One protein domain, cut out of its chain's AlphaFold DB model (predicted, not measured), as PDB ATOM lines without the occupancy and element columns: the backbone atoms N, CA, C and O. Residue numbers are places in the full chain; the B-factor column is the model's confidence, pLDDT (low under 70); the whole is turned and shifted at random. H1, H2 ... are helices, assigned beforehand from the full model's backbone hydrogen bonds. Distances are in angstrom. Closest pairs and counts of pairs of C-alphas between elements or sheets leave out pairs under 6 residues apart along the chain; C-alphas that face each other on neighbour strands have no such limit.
ATOM      1  N   ALA A  80      36.570   1.985 -52.231       65.50
ATOM      2  CA  ALA A  80      37.888   1.720 -52.794       65.50
ATOM      3  C   ALA A  80      38.764   0.882 -51.845       65.50
ATOM      4  O   ALA A  80      39.337  -0.111 -52.281       65.50
ATOM      5  N   ASP A  81      38.797   1.198 -50.544       66.38
ATOM      6  CA  ASP A  81      39.544   0.403 -49.556       66.38
ATOM      7  C   ASP A  81      38.981  -1.012 -49.405       66.38
ATOM      8  O   ASP A  81      39.729  -1.976 -49.239       66.38
ATOM      9  N   ALA A  82      37.653  -1.151 -49.441       66.56
ATOM     10  CA  ALA A  82      36.994  -2.449 -49.361       66.56
ATOM     11  C   ALA A  82      37.287  -3.311 -50.598       66.56
ATOM     12  O   ALA A  82      37.583  -4.498 -50.456       66.56
ATOM     13  N   ASP A  83      37.236  -2.713 -51.789       67.38
ATOM     14  CA  ASP A  83      37.517  -3.395 -53.051       67.38
ATOM     15  C   ASP A  83      38.997  -3.786 -53.158       67.38
ATOM     16  O   ASP A  83      39.311  -4.949 -53.411       67.38
ATOM     17  N   ARG A  84      39.909  -2.862 -52.827       69.75
ATOM     18  CA  ARG A  84      41.354  -3.120 -52.775       69.75
ATOM     19  C   ARG A  84      41.674  -4.253 -51.807       69.75
ATOM     20  O   ARG A  84      42.292  -5.226 -52.211       69.75
ATOM     21  N   ARG A  85      41.171  -4.222 -50.568       66.19
ATOM     22  CA  ARG A  85      41.373  -5.333 -49.616       66.19
ATOM     23  C   ARG A  85      40.765  -6.657 -50.081       66.19
ATOM     24  O   ARG A  85      41.210  -7.699 -49.620       66.19
ATOM     25  N   GLY A  86      39.754  -6.646 -50.946       66.12
ATOM     26  CA  GLY A  86      39.165  -7.863 -51.509       66.12
ATOM     27  C   GLY A  86      39.943  -8.450 -52.693       66.12
ATOM     28  O   GLY A  86      39.842  -9.655 -52.943       66.12
ATOM     29  N   ARG A  87      40.697  -7.617 -53.420       73.94
ATOM     30  CA  ARG A  87      41.399  -7.982 -54.664       73.94
ATOM     31  C   ARG A  87      42.917  -8.016 -54.542       73.94
ATOM     32  O   ARG A  87      43.569  -8.684 -55.335       73.94
ATOM     33  N   ASP A  88      43.488  -7.328 -53.563       68.94
ATOM     34  CA  ASP A  88      44.931  -7.284 -53.368       68.94
ATOM     35  C   ASP A  88      45.465  -8.690 -53.040       68.94
ATOM     36  O   ASP A  88      44.930  -9.394 -52.178       68.94
ATOM     37  N   GLY A  89      46.480  -9.132 -53.784       64.75
ATOM     38  CA  GLY A  89      47.025 -10.493 -53.750       64.75
ATOM     39  C   GLY A  89      46.306 -11.529 -54.630       64.75
ATOM     40  O   GLY A  89      46.772 -12.671 -54.704       64.75
ATOM     41  N   ARG A  90      45.213 -11.160 -55.309       69.25
ATOM     42  CA  ARG A  90      44.414 -12.029 -56.190       69.25
ATOM     43  C   ARG A  90      44.974 -12.030 -57.618       69.25
ATOM     44  O   ARG A  90      45.658 -11.094 -58.021       69.25
ATOM     45  N   ARG A  91      44.707 -13.078 -58.412       61.53
ATOM     46  CA  ARG A  91      45.232 -13.188 -59.797       61.53
ATOM     47  C   ARG A  91      44.742 -12.046 -60.702       61.53
ATOM     48  O   ARG A  91      45.455 -11.660 -61.624       61.53
ATOM     49  N   ASP A  92      43.543 -11.549 -60.425       64.12
ATOM     50  CA  ASP A  92      42.836 -10.445 -61.075       64.12
ATOM     51  C   ASP A  92      43.168  -9.059 -60.487       64.12
ATOM     52  O   ASP A  92      42.796  -8.064 -61.092       64.12
ATOM     53  N   GLY A  93      43.893  -8.975 -59.363       59.53
ATOM     54  CA  GLY A  93      44.280  -7.716 -58.702       59.53
ATOM     55  C   GLY A  93      45.703  -7.248 -59.018       59.53
ATOM     56  O   GLY A  93      46.369  -6.680 -58.154       59.53
ATOM     57  N   LYS A  94      46.224  -7.559 -60.213       61.72
ATOM     58  CA  LYS A  94      47.607  -7.213 -60.605       61.72
ATOM     59  C   LYS A  94      47.869  -5.705 -60.606       61.72
ATOM     60  O   LYS A  94      48.986  -5.299 -60.325       61.72
ATOM     61  N   ASP A  95      46.842  -4.910 -60.876       62.72
ATOM     62  CA  ASP A  95      46.831  -3.445 -60.827       62.72
ATOM     63  C   ASP A  95      47.116  -2.871 -59.428       62.72
ATOM     64  O   ASP A  95      47.516  -1.718 -59.294       62.72
ATOM     65  N   LEU A  96      46.943  -3.675 -58.374       61.28
ATOM     66  CA  LEU A  96      47.195  -3.282 -56.986       61.28
ATOM     67  C   LEU A  96      48.605  -3.657 -56.503       61.28
ATOM     68  O   LEU A  96      49.027  -3.191 -55.446       61.28
ATOM     69  N   ALA A  97      49.344  -4.462 -57.276       61.34
ATOM     70  CA  ALA A  97      50.681  -4.929 -56.908       61.34
ATOM     71  C   ALA A  97      51.718  -3.792 -56.843       61.34
ATOM     72  O   ALA A  97      52.663  -3.881 -56.062       61.34
ATOM     73  N   ASP A  98      51.509  -2.718 -57.613       63.41
ATOM     74  CA  ASP A  98      52.424  -1.574 -57.703       63.41
ATOM     75  C   ASP A  98      52.305  -0.605 -56.508       63.41
ATOM     76  O   ASP A  98      53.149   0.270 -56.328       63.41
ATOM     77  N   GLN A  99      51.281  -0.762 -55.655       71.06
ATOM     78  CA  GLN A  99      51.073   0.047 -54.444       71.06
ATOM     79  C   GLN A  99      50.927  -0.848 -53.202       71.06
ATOM     80  O   GLN A  99      49.833  -0.946 -52.633       71.06
ATOM     81  N   PRO A 100      52.012  -1.510 -52.759       69.88
ATOM     82  CA  PRO A 100      51.952  -2.438 -51.639       69.88
ATOM     83  C   PRO A 100      51.569  -1.712 -50.345       69.88
ATOM     84  O   PRO A 100      52.259  -0.805 -49.882       69.88
ATOM     85  N   GLN A 101      50.471  -2.147 -49.732       80.50
ATOM     86  CA  GLN A 101      50.039  -1.674 -48.419       80.50
ATOM     87  C   GLN A 101      50.515  -2.636 -47.329       80.50
ATOM     88  O   GLN A 101      50.419  -3.854 -47.487       80.50
ATOM     89  N   ILE A 102      51.000  -2.095 -46.210       85.25
ATOM     90  CA  ILE A 102      51.405  -2.889 -45.043       85.25
ATOM     91  C   ILE A 102      50.168  -3.553 -44.427       85.25
ATOM     92  O   ILE A 102      49.126  -2.910 -44.274       85.25
ATOM     93  N   ALA A 103      50.295  -4.832 -44.065       84.44
ATOM     94  CA  ALA A 103      49.243  -5.571 -43.378       84.44
ATOM     95  C   ALA A 103      48.873  -4.865 -42.064       84.44
ATOM     96  O   ALA A 103      49.739  -4.570 -41.238       84.44
ATOM     97  N   SER A 104      47.585  -4.584 -41.862       83.50
ATOM     98  CA  SER A 104      47.123  -3.959 -40.621       83.50
ATOM     99  C   SER A 104      47.030  -4.984 -39.488       83.50
ATOM    100  O   SER A 104      46.859  -6.175 -39.744       83.50
ATOM    101  N   ALA A 105      47.070  -4.527 -38.230       84.50
ATOM    102  CA  ALA A 105      46.886  -5.396 -37.058       84.50
ATOM    103  C   ALA A 105      45.604  -6.243 -37.163       84.50
ATOM    104  O   ALA A 105      45.620  -7.443 -36.913       84.50
ATOM    105  N   GLN A 106      44.526  -5.648 -37.679       82.31
ATOM    106  CA  GLN A 106      43.263  -6.342 -37.905       82.31
ATOM    107  C   GLN A 106      43.355  -7.470 -38.948       82.31
ATOM    108  O   GLN A 106      42.606  -8.441 -38.873       82.31
ATOM    109  N   ASP A 107      44.232  -7.354 -39.950       84.38
ATOM    110  CA  ASP A 107      44.421  -8.430 -40.930       84.38
ATOM    111  C   ASP A 107      45.141  -9.628 -40.282       84.38
ATOM    112  O   ASP A 107      44.831 -10.774 -40.614       84.38
ATOM    113  N   ILE A 108      46.038  -9.373 -39.321       89.62
ATOM    114  CA  ILE A 108      46.723 -10.404 -38.529       89.62
ATOM    115  C   ILE A 108      45.763 -11.073 -37.537       89.62
ATOM    116  O   ILE A 108      45.704 -12.300 -37.505       89.62
ATOM    117  N   GLU A 109      44.953 -10.300 -36.809       89.44
ATOM    118  CA  GLU A 109      43.917 -10.829 -35.902       89.44
ATOM    119  C   GLU A 109      42.947 -11.767 -36.634       89.44
ATOM    120  O   GLU A 109      42.627 -12.853 -36.157       89.44
ATOM    121  N   GLN A 110      42.520 -11.402 -37.847       89.19
ATOM    122  CA  GLN A 110      41.633 -12.257 -38.641       89.19
ATOM    123  C   GLN A 110      42.293 -13.574 -39.055       89.19
ATOM    124  O   GLN A 110      41.624 -14.603 -39.118       89.19
ATOM    125  N   ILE A 111      43.592 -13.560 -39.363       92.88
ATOM    126  CA  ILE A 111      44.348 -14.785 -39.654       92.88
ATOM    127  C   ILE A 111      44.434 -15.661 -38.403       92.88
ATOM    128  O   ILE A 111      44.258 -16.877 -38.507       92.88
ATOM    129  N   GLU A 112      44.640 -15.041 -37.241       93.62
ATOM    130  CA  GLU A 112      44.655 -15.716 -35.947       93.62
ATOM    131  C   GLU A 112      43.349 -16.425 -35.629       93.62
ATOM    132  O   GLU A 112      43.352 -17.638 -35.420       93.62
ATOM    133  N   GLU A 113      42.223 -15.725 -35.725       92.19
ATOM    134  CA  GLU A 113      40.903 -16.333 -35.562       92.19
ATOM    135  C   GLU A 113      40.698 -17.532 -36.506       92.19
ATOM    136  O   GLU A 113      40.102 -18.543 -36.131       92.19
ATOM    137  N   MET A 114      41.190 -17.448 -37.746       93.50
ATOM    138  CA  MET A 114      40.999 -18.504 -38.740       93.50
ATOM    139  C   MET A 114      41.803 -19.769 -38.429       93.50
ATOM    140  O   MET A 114      41.240 -20.862 -38.518       93.50
ATOM    141  N   TYR A 115      43.085 -19.655 -38.068       93.56
ATOM    142  CA  TYR A 115      43.865 -20.849 -37.722       93.56
ATOM    143  C   TYR A 115      43.456 -21.417 -36.354       93.56
ATOM    144  O   TYR A 115      43.433 -22.636 -36.190       93.56
ATOM    145  N   GLN A 116      43.035 -20.571 -35.407       93.94
ATOM    146  CA  GLN A 116      42.460 -21.004 -34.128       93.94
ATOM    147  C   GLN A 116      41.212 -21.871 -34.351       93.94
ATOM    148  O   GLN A 116      41.070 -22.930 -33.746       93.94
ATOM    149  N   ARG A 117      40.336 -21.496 -35.297       92.31
ATOM    150  CA  ARG A 117      39.160 -22.306 -35.675       92.31
ATOM    151  C   ARG A 117      39.513 -23.656 -36.299       92.31
ATOM    152  O   ARG A 117      38.713 -24.577 -36.201       92.31
ATOM    153  N   LEU A 118      40.688 -23.790 -36.914       91.81
ATOM    154  CA  LEU A 118      41.220 -25.081 -37.372       91.81
ATOM    155  C   LEU A 118      41.826 -25.913 -36.224       91.81
ATOM    156  O   LEU A 118      42.346 -27.001 -36.474       91.81
ATOM    157  N   GLY A 119      41.805 -25.405 -34.988       93.31
ATOM    158  CA  GLY A 119      42.463 -26.013 -33.833       93.31
ATOM    159  C   GLY A 119      43.988 -25.936 -33.909       93.31
ATOM    160  O   GLY A 119      44.679 -26.798 -33.367       93.31
ATOM    161  N   TRP A 120      44.540 -24.974 -34.656       95.12
ATOM    162  CA  TRP A 120      45.987 -24.816 -34.779       95.12
ATOM    163  C   TRP A 120      46.519 -23.876 -33.706       95.12
ATOM    164  O   TRP A 120      45.918 -22.846 -33.411       95.12
ATOM    165  N   THR A 121      47.692 -24.213 -33.173       94.88
ATOM    166  CA  THR A 121      48.492 -23.278 -32.385       94.88
ATOM    167  C   THR A 121      49.265 -22.339 -33.308       94.88
ATOM    168  O   THR A 121      49.398 -22.586 -34.517       94.88
ATOM    169  N   ARG A 122      49.831 -21.276 -32.731       92.19
ATOM    170  CA  ARG A 122      50.677 -20.340 -33.471       92.19
ATOM    171  C   ARG A 122      51.887 -21.038 -34.098       92.19
ATOM    172  O   ARG A 122      52.212 -20.777 -35.252       92.19
ATOM    173  N   GLU A 123      52.503 -21.979 -33.391       93.62
ATOM    174  CA  GLU A 123      53.673 -22.724 -33.867       93.62
ATOM    175  C   GLU A 123      53.318 -23.588 -35.079       93.62
ATOM    176  O   GLU A 123      54.063 -23.630 -36.060       93.62
ATOM    177  N   ARG A 124      52.151 -24.248 -35.045       94.38
ATOM    178  CA  ARG A 124      51.654 -25.044 -36.174       94.38
ATOM    179  C   ARG A 124      51.384 -24.171 -37.396       94.38
ATOM    180  O   ARG A 124      51.715 -24.567 -38.515       94.38
ATOM    181  N   PHE A 125      50.806 -22.990 -37.190       94.62
ATOM    182  CA  PHE A 125      50.591 -22.014 -38.253       94.62
ATOM    183  C   PHE A 125      51.915 -21.517 -38.856       94.62
ATOM    184  O   PHE A 125      52.085 -21.553 -40.076       94.62
ATOM    185  N   ASP A 126      52.886 -21.145 -38.020       92.38
ATOM    186  CA  ASP A 126      54.201 -20.685 -38.473       92.38
ATOM    187  C   ASP A 126      54.969 -21.801 -39.213       92.38
ATOM    188  O   ASP A 126      55.624 -21.548 -40.229       92.38
ATOM    189  N   ALA A 127      54.853 -23.056 -38.767       92.06
ATOM    190  CA  ALA A 127      55.414 -24.213 -39.466       92.06
ATOM    191  C   ALA A 127      54.770 -24.414 -40.848       92.06
ATOM    192  O   ALA A 127      55.472 -24.645 -41.837       92.06
ATOM    193  N   TRP A 128      53.446 -24.265 -40.952       93.81
ATOM    194  CA  TRP A 128      52.749 -24.322 -42.236       93.81
ATOM    195  C   TRP A 128      53.189 -23.195 -43.181       93.81
ATOM    196  O   TRP A 128      53.471 -23.471 -44.352       93.81
ATOM    197  N   LEU A 129      53.351 -21.963 -42.684       92.75
ATOM    198  CA  LEU A 129      53.874 -20.844 -43.477       92.75
ATOM    199  C   LEU A 129      55.289 -21.106 -44.007       92.75
ATOM    200  O   LEU A 129      55.605 -20.707 -45.132       92.75
ATOM    201  N   ARG A 130      56.130 -21.809 -43.241       89.94
ATOM    202  CA  ARG A 130      57.488 -22.207 -43.654       89.94
ATOM    203  C   ARG A 130      57.514 -23.419 -44.596       89.94
ATOM    204  O   ARG A 130      58.503 -23.622 -45.294       89.94
ATOM    205  N   SER A 131      56.431 -24.190 -44.672       88.88
ATOM    206  CA  SER A 131      56.350 -25.426 -45.464       88.88
ATOM    207  C   SER A 131      56.194 -25.188 -46.969       88.88
ATOM    208  O   SER A 131      55.694 -24.156 -47.407       88.88
ATOM    209  N   ILE A 132      56.497 -26.188 -47.802       85.38
ATOM    210  CA  ILE A 132      56.263 -26.126 -49.259       85.38
ATOM    211  C   ILE A 132      54.805 -25.795 -49.648       85.38
ATOM    212  O   ILE A 132      54.566 -25.273 -50.730       85.38
ATOM    213  N   ARG A 133      53.840 -26.042 -48.751       85.81
ATOM    214  CA  ARG A 133      52.406 -25.773 -48.956       85.81
ATOM    215  C   ARG A 133      51.985 -24.343 -48.603       85.81
ATOM    216  O   ARG A 133      50.791 -24.046 -48.606       85.81
ATOM    217  N   SER A 134      52.934 -23.476 -48.263       87.69
ATOM    218  CA  SER A 134      52.652 -22.077 -47.964       87.69
ATOM    219  C   SER A 134      52.089 -21.347 -49.184       87.69
ATOM    220  O   SER A 134      52.608 -21.506 -50.292       87.69
ATOM    221  N   PRO A 135      51.074 -20.489 -49.001       87.69
ATOM    222  CA  PRO A 135      50.571 -19.632 -50.067       87.69
ATOM    223  C   PRO A 135      51.513 -18.451 -50.362       87.69
ATOM    224  O   PRO A 135      51.313 -17.732 -51.345       87.69
ATOM    225  N   LEU A 136      52.533 -18.230 -49.525       87.88
ATOM    226  CA  LEU A 136      53.524 -17.177 -49.709       87.88
ATOM    227  C   LEU A 136      54.700 -17.693 -50.542       87.88
ATOM    228  O   LEU A 136      55.314 -18.708 -50.225       87.88
ATOM    229  N   LYS A 137      55.028 -16.953 -51.604       75.44
ATOM    230  CA  LYS A 137      56.162 -17.242 -52.499       75.44
ATOM    231  C   LYS A 137      57.444 -16.495 -52.113       75.44
ATOM    232  O   LYS A 137      58.474 -16.698 -52.744       75.44
ATOM    233  N   SER A 138      57.374 -15.596 -51.128       74.00
ATOM    234  CA  SER A 138      58.530 -14.828 -50.666       74.00
ATOM    235  C   SER A 138      59.512 -15.731 -49.921       74.00
ATOM    236  O   SER A 138      59.104 -16.685 -49.262       74.00
ATOM    237  N   ARG A 139      60.811 -15.424 -50.011       71.06
ATOM    238  CA  ARG A 139      61.883 -16.196 -49.357       71.06
ATOM    239  C   ARG A 139      61.696 -16.270 -47.838       71.06
ATOM    240  O   ARG A 139      61.865 -17.336 -47.256       71.06
ATOM    241  N   ASP A 140      61.264 -15.164 -47.237       75.62
ATOM    242  CA  ASP A 140      61.097 -15.034 -45.786       75.62
ATOM    243  C   ASP A 140      59.741 -15.554 -45.288       75.62
ATOM    244  O   ASP A 140      59.551 -15.706 -44.084       75.62
ATOM    245  N   ARG A 141      58.783 -15.796 -46.202       81.44
ATOM    246  CA  ARG A 141      57.431 -16.322 -45.916       81.44
ATOM    247  C   ARG A 141      56.716 -15.580 -44.776       81.44
ATOM    248  O   ARG A 141      55.904 -16.153 -44.054       81.44
ATOM    249  N   ALA A 142      57.029 -14.295 -44.635       85.19
ATOM    250  CA  ALA A 142      56.460 -13.395 -43.647       85.19
ATOM    251  C   ALA A 142      55.282 -12.623 -44.249       85.19
ATOM    252  O   ALA A 142      55.332 -12.199 -45.405       85.19
ATOM    253  N   ILE A 143      54.244 -12.403 -43.446       87.81
ATOM    254  CA  ILE A 143      53.089 -11.586 -43.821       87.81
ATOM    255  C   ILE A 143      53.461 -10.122 -43.581       87.81
ATOM    256  O   ILE A 143      53.416  -9.651 -42.448       87.81
ATOM    257  N   ARG A 144      53.883  -9.415 -44.635       85.88
ATOM    258  CA  ARG A 144      54.249  -7.989 -44.548       85.88
ATOM    259  C   ARG A 144      53.188  -7.094 -45.166       85.88
ATOM    260  O   ARG A 144      52.905  -6.019 -44.643       85.88
ATOM    261  N   THR A 145      52.602  -7.543 -46.269       87.19
ATOM    262  CA  THR A 145      51.638  -6.760 -47.041       87.19
ATOM    263  C   THR A 145      50.213  -7.277 -46.883       87.19
ATOM    264  O   THR A 145      49.986  -8.442 -46.543       87.19
ATOM    265  N   THR A 146      49.237  -6.425 -47.189       85.00
ATOM    266  CA  THR A 146      47.826  -6.812 -47.312       85.00
ATOM    267  C   THR A 146      47.650  -7.942 -48.333       85.00
ATOM    268  O   THR A 146      46.903  -8.886 -48.078       85.00
ATOM    269  N   ALA A 147      48.405  -7.918 -49.437       84.12
ATOM    270  CA  ALA A 147      48.442  -8.992 -50.427       84.12
ATOM    271  C   ALA A 147      48.869 -10.343 -49.826       84.12
ATOM    272  O   ALA A 147      48.262 -11.377 -50.115       84.12
ATOM    273  N   ASP A 148      49.911 -10.350 -48.988       86.69
ATOM    274  CA  ASP A 148      50.377 -11.558 -48.298       86.69
ATOM    275  C   ASP A 148      49.326 -12.060 -47.308       86.69
ATOM    276  O   ASP A 148      49.001 -13.250 -47.292       86.69
ATOM    277  N   ALA A 149      48.740 -11.143 -46.532       89.44
ATOM    278  CA  ALA A 149      47.687 -11.464 -45.579       89.44
ATOM    279  C   ALA A 149      46.474 -12.089 -46.287       89.44
ATOM    280  O   ALA A 149      45.956 -13.117 -45.854       89.44
ATOM    281  N   ASN A 150      46.059 -11.537 -47.426       88.81
ATOM    282  CA  ASN A 150      44.941 -12.055 -48.210       88.81
ATOM    283  C   ASN A 150      45.208 -13.445 -48.797       88.81
ATOM    284  O   ASN A 150      44.343 -14.317 -48.696       88.81
ATOM    285  N   LYS A 151      46.407 -13.693 -49.341       88.69
ATOM    286  CA  LYS A 151      46.807 -15.033 -49.816       88.69
ATOM    287  C   LYS A 151      46.699 -16.073 -48.703       88.69
ATOM    288  O   LYS A 151      46.143 -17.152 -48.916       88.69
ATOM    289  N   VAL A 152      47.187 -15.732 -47.509       91.62
ATOM    290  CA  VAL A 152      47.092 -16.591 -46.322       91.62
ATOM    291  C   VAL A 152      45.638 -16.818 -45.918       91.62
ATOM    292  O   VAL A 152      45.229 -17.963 -45.730       91.62
ATOM    293  N   ARG A 153      44.827 -15.758 -45.863       91.25
ATOM    294  CA  ARG A 153      43.400 -15.856 -45.525       91.25
ATOM    295  C   ARG A 153      42.632 -16.731 -46.503       91.25
ATOM    296  O   ARG A 153      41.810 -17.528 -46.065       91.25
ATOM    297  N   TRP A 154      42.874 -16.637 -47.808       90.31
ATOM    298  CA  TRP A 154      42.187 -17.504 -48.770       90.31
ATOM    299  C   TRP A 154      42.585 -18.968 -48.630       90.31
ATOM    300  O   TRP A 154      41.712 -19.831 -48.679       90.31
ATOM    301  N   ALA A 155      43.866 -19.253 -48.395       92.31
ATOM    302  CA  ALA A 155      44.316 -20.614 -48.133       92.31
ATOM    303  C   ALA A 155      43.666 -21.190 -46.860       92.31
ATOM    304  O   ALA A 155      43.086 -22.274 -46.906       92.31
ATOM    305  N   LEU A 156      43.672 -20.436 -45.755       93.38
ATOM    306  CA  LEU A 156      43.012 -20.836 -44.506       93.38
ATOM    307  C   LEU A 156      41.493 -20.978 -44.674       93.38
ATOM    308  O   LEU A 156      40.898 -21.910 -44.138       93.38
ATOM    309  N   LYS A 157      40.854 -20.095 -45.453       92.62
ATOM    310  CA  LYS A 157      39.431 -20.209 -45.791       92.62
ATOM    311  C   LYS A 157      39.151 -21.524 -46.516       92.62
ATOM    312  O   LYS A 157      38.214 -22.214 -46.133       92.62
ATOM    313  N   GLY A 158      39.954 -21.880 -47.518       92.19
ATOM    314  CA  GLY A 158      39.809 -23.146 -48.239       92.19
ATOM    315  C   GLY A 158      39.932 -24.359 -47.314       92.19
ATOM    316  O   GLY A 158      39.136 -25.288 -47.415       92.19
ATOM    317  N   MET A 159      40.859 -24.320 -46.351       92.94
ATOM    318  CA  MET A 159      40.995 -25.371 -45.334       92.94
ATOM    319  C   MET A 159      39.781 -25.447 -44.405       92.94
ATOM    320  O   MET A 159      39.267 -26.533 -44.157       92.94
ATOM    321  N   LEU A 160      39.283 -24.303 -43.925       92.94
ATOM    322  CA  LEU A 160      38.074 -24.241 -43.100       92.94
ATOM    323  C   LEU A 160      36.842 -24.747 -43.859       92.94
ATOM    324  O   LEU A 160      36.000 -25.419 -43.272       92.94
ATOM    325  N   GLN A 161      36.736 -24.445 -45.155       92.81
ATOM    326  CA  GLN A 161      35.669 -24.951 -46.017       92.81
ATOM    327  C   GLN A 161      35.771 -26.467 -46.197       92.81
ATOM    328  O   GLN A 161      34.775 -27.157 -46.009       92.81
ATOM    329  N   ALA A 162      36.967 -26.990 -46.488       90.38
ATOM    330  CA  ALA A 162      37.201 -28.428 -46.609       90.38
ATOM    331  C   ALA A 162      36.907 -29.186 -45.302       90.38
ATOM    332  O   ALA A 162      36.442 -30.319 -45.340       90.38
ATOM    333  N   ALA A 163      37.132 -28.549 -44.149       89.19
ATOM    334  CA  ALA A 163      36.809 -29.093 -42.833       89.19
ATOM    335  C   ALA A 163      35.330 -28.917 -42.423       89.19
ATOM    336  O   ALA A 163      34.955 -29.338 -41.333       89.19
ATOM    337  N   GLY A 164      34.492 -28.255 -43.233       90.12
ATOM    338  CA  GLY A 164      33.099 -27.944 -42.876       90.12
ATOM    339  C   GLY A 164      32.939 -26.908 -41.751       90.12
ATOM    340  O   GLY A 164      31.841 -26.706 -41.242       90.12
TER     341      GLY A 164
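AT A GLANCE: This is residues 80 to 164 of the 172 residues of an uncharacterized protein of Acidobacterium capsulatum (strain ATCC 51196 / DSM 11244 / BCRC 80197 / JCM 7670 / NBRC 15755 / NCIMB 13165 / 161) (UniProt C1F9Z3). Two helices, H2 and H4, lie side by side as a core and run the same way, with the short helix H3 set crosswise near the last residues of H2 and the short helix H1 near the place where H4 begins. Two long stretches with no named element complete the picture: residues 88 to 104 lead from H1 to H2, and residues 131 to 145 lead from H3 back to the start of H4. The printed part has 85 residues with four named helices, in the order H1, H2, H3, H4, and no named strand; the class is all helix. The whole is compact, with a radius of gyration of the C-alphas of 12.7 A, and its C-alphas span 34 by 28 by 23 A.

IN THESE COORDINATES: H1 holds residues 80 to 87 and begins at C-alpha 80, at (37.888, 1.720, -52.794); it is 10.5 A from first to last C-alpha. H2 holds residues 105 to 117, over 18.6 A, and begins at C-alpha 105, at (46.886, -5.396, -37.058). H3 holds residues 122 to 130, over 12.4 A. H4, the longest helix, holds residues 146 to 162, over 24.1 A, and ends at C-alpha 162, at (37.201, -28.428, -46.609).

HOW THE PARTS SIT: H2 and H4 touch, and their closest C-alphas, those of Ile 111 and Arg 153, are 6.0 A apart. Their lines stand at a shallow tilt of 18 degrees, and they run the same way. H1 and H4 only just touch, with 3 pairs of C-alphas within 8 A; the closest are those of Arg 85 and Thr 146, 7.0 A apart. H4 touches H1 with residues 146 to 150 alone. H1 and H4 run the same way at a steep tilt of 54 degrees. H2 and H3 are close but not clearly touching, with the C-alphas of Tyr 115 and Phe 125 the closest at 6.8 A, and their lines are about perpendicular at 77 degrees. H1 is apart from H2 and from H3. H3 and H4 are only just apart, at 8.5 A. In H1, H2, H3 and H4 every pair of O i and N i+4 is within hydrogen-bond range.

THE WHOLE: The two C-alphas farthest apart are those of Asp 98 and Gly 164, 35.9 A. The printed part runs from residue 80 to residue 164 and has no cut. The links from H1 to H2, 17 residues, and from H3 to H4, 15 residues, are long; the link from H2 to H3, 4 residues, is tight. The mean pLDDT of the printed part is 83.0, and 19 residues are under 70: residues 80 to 86, residues 88 to 98 and residue 100.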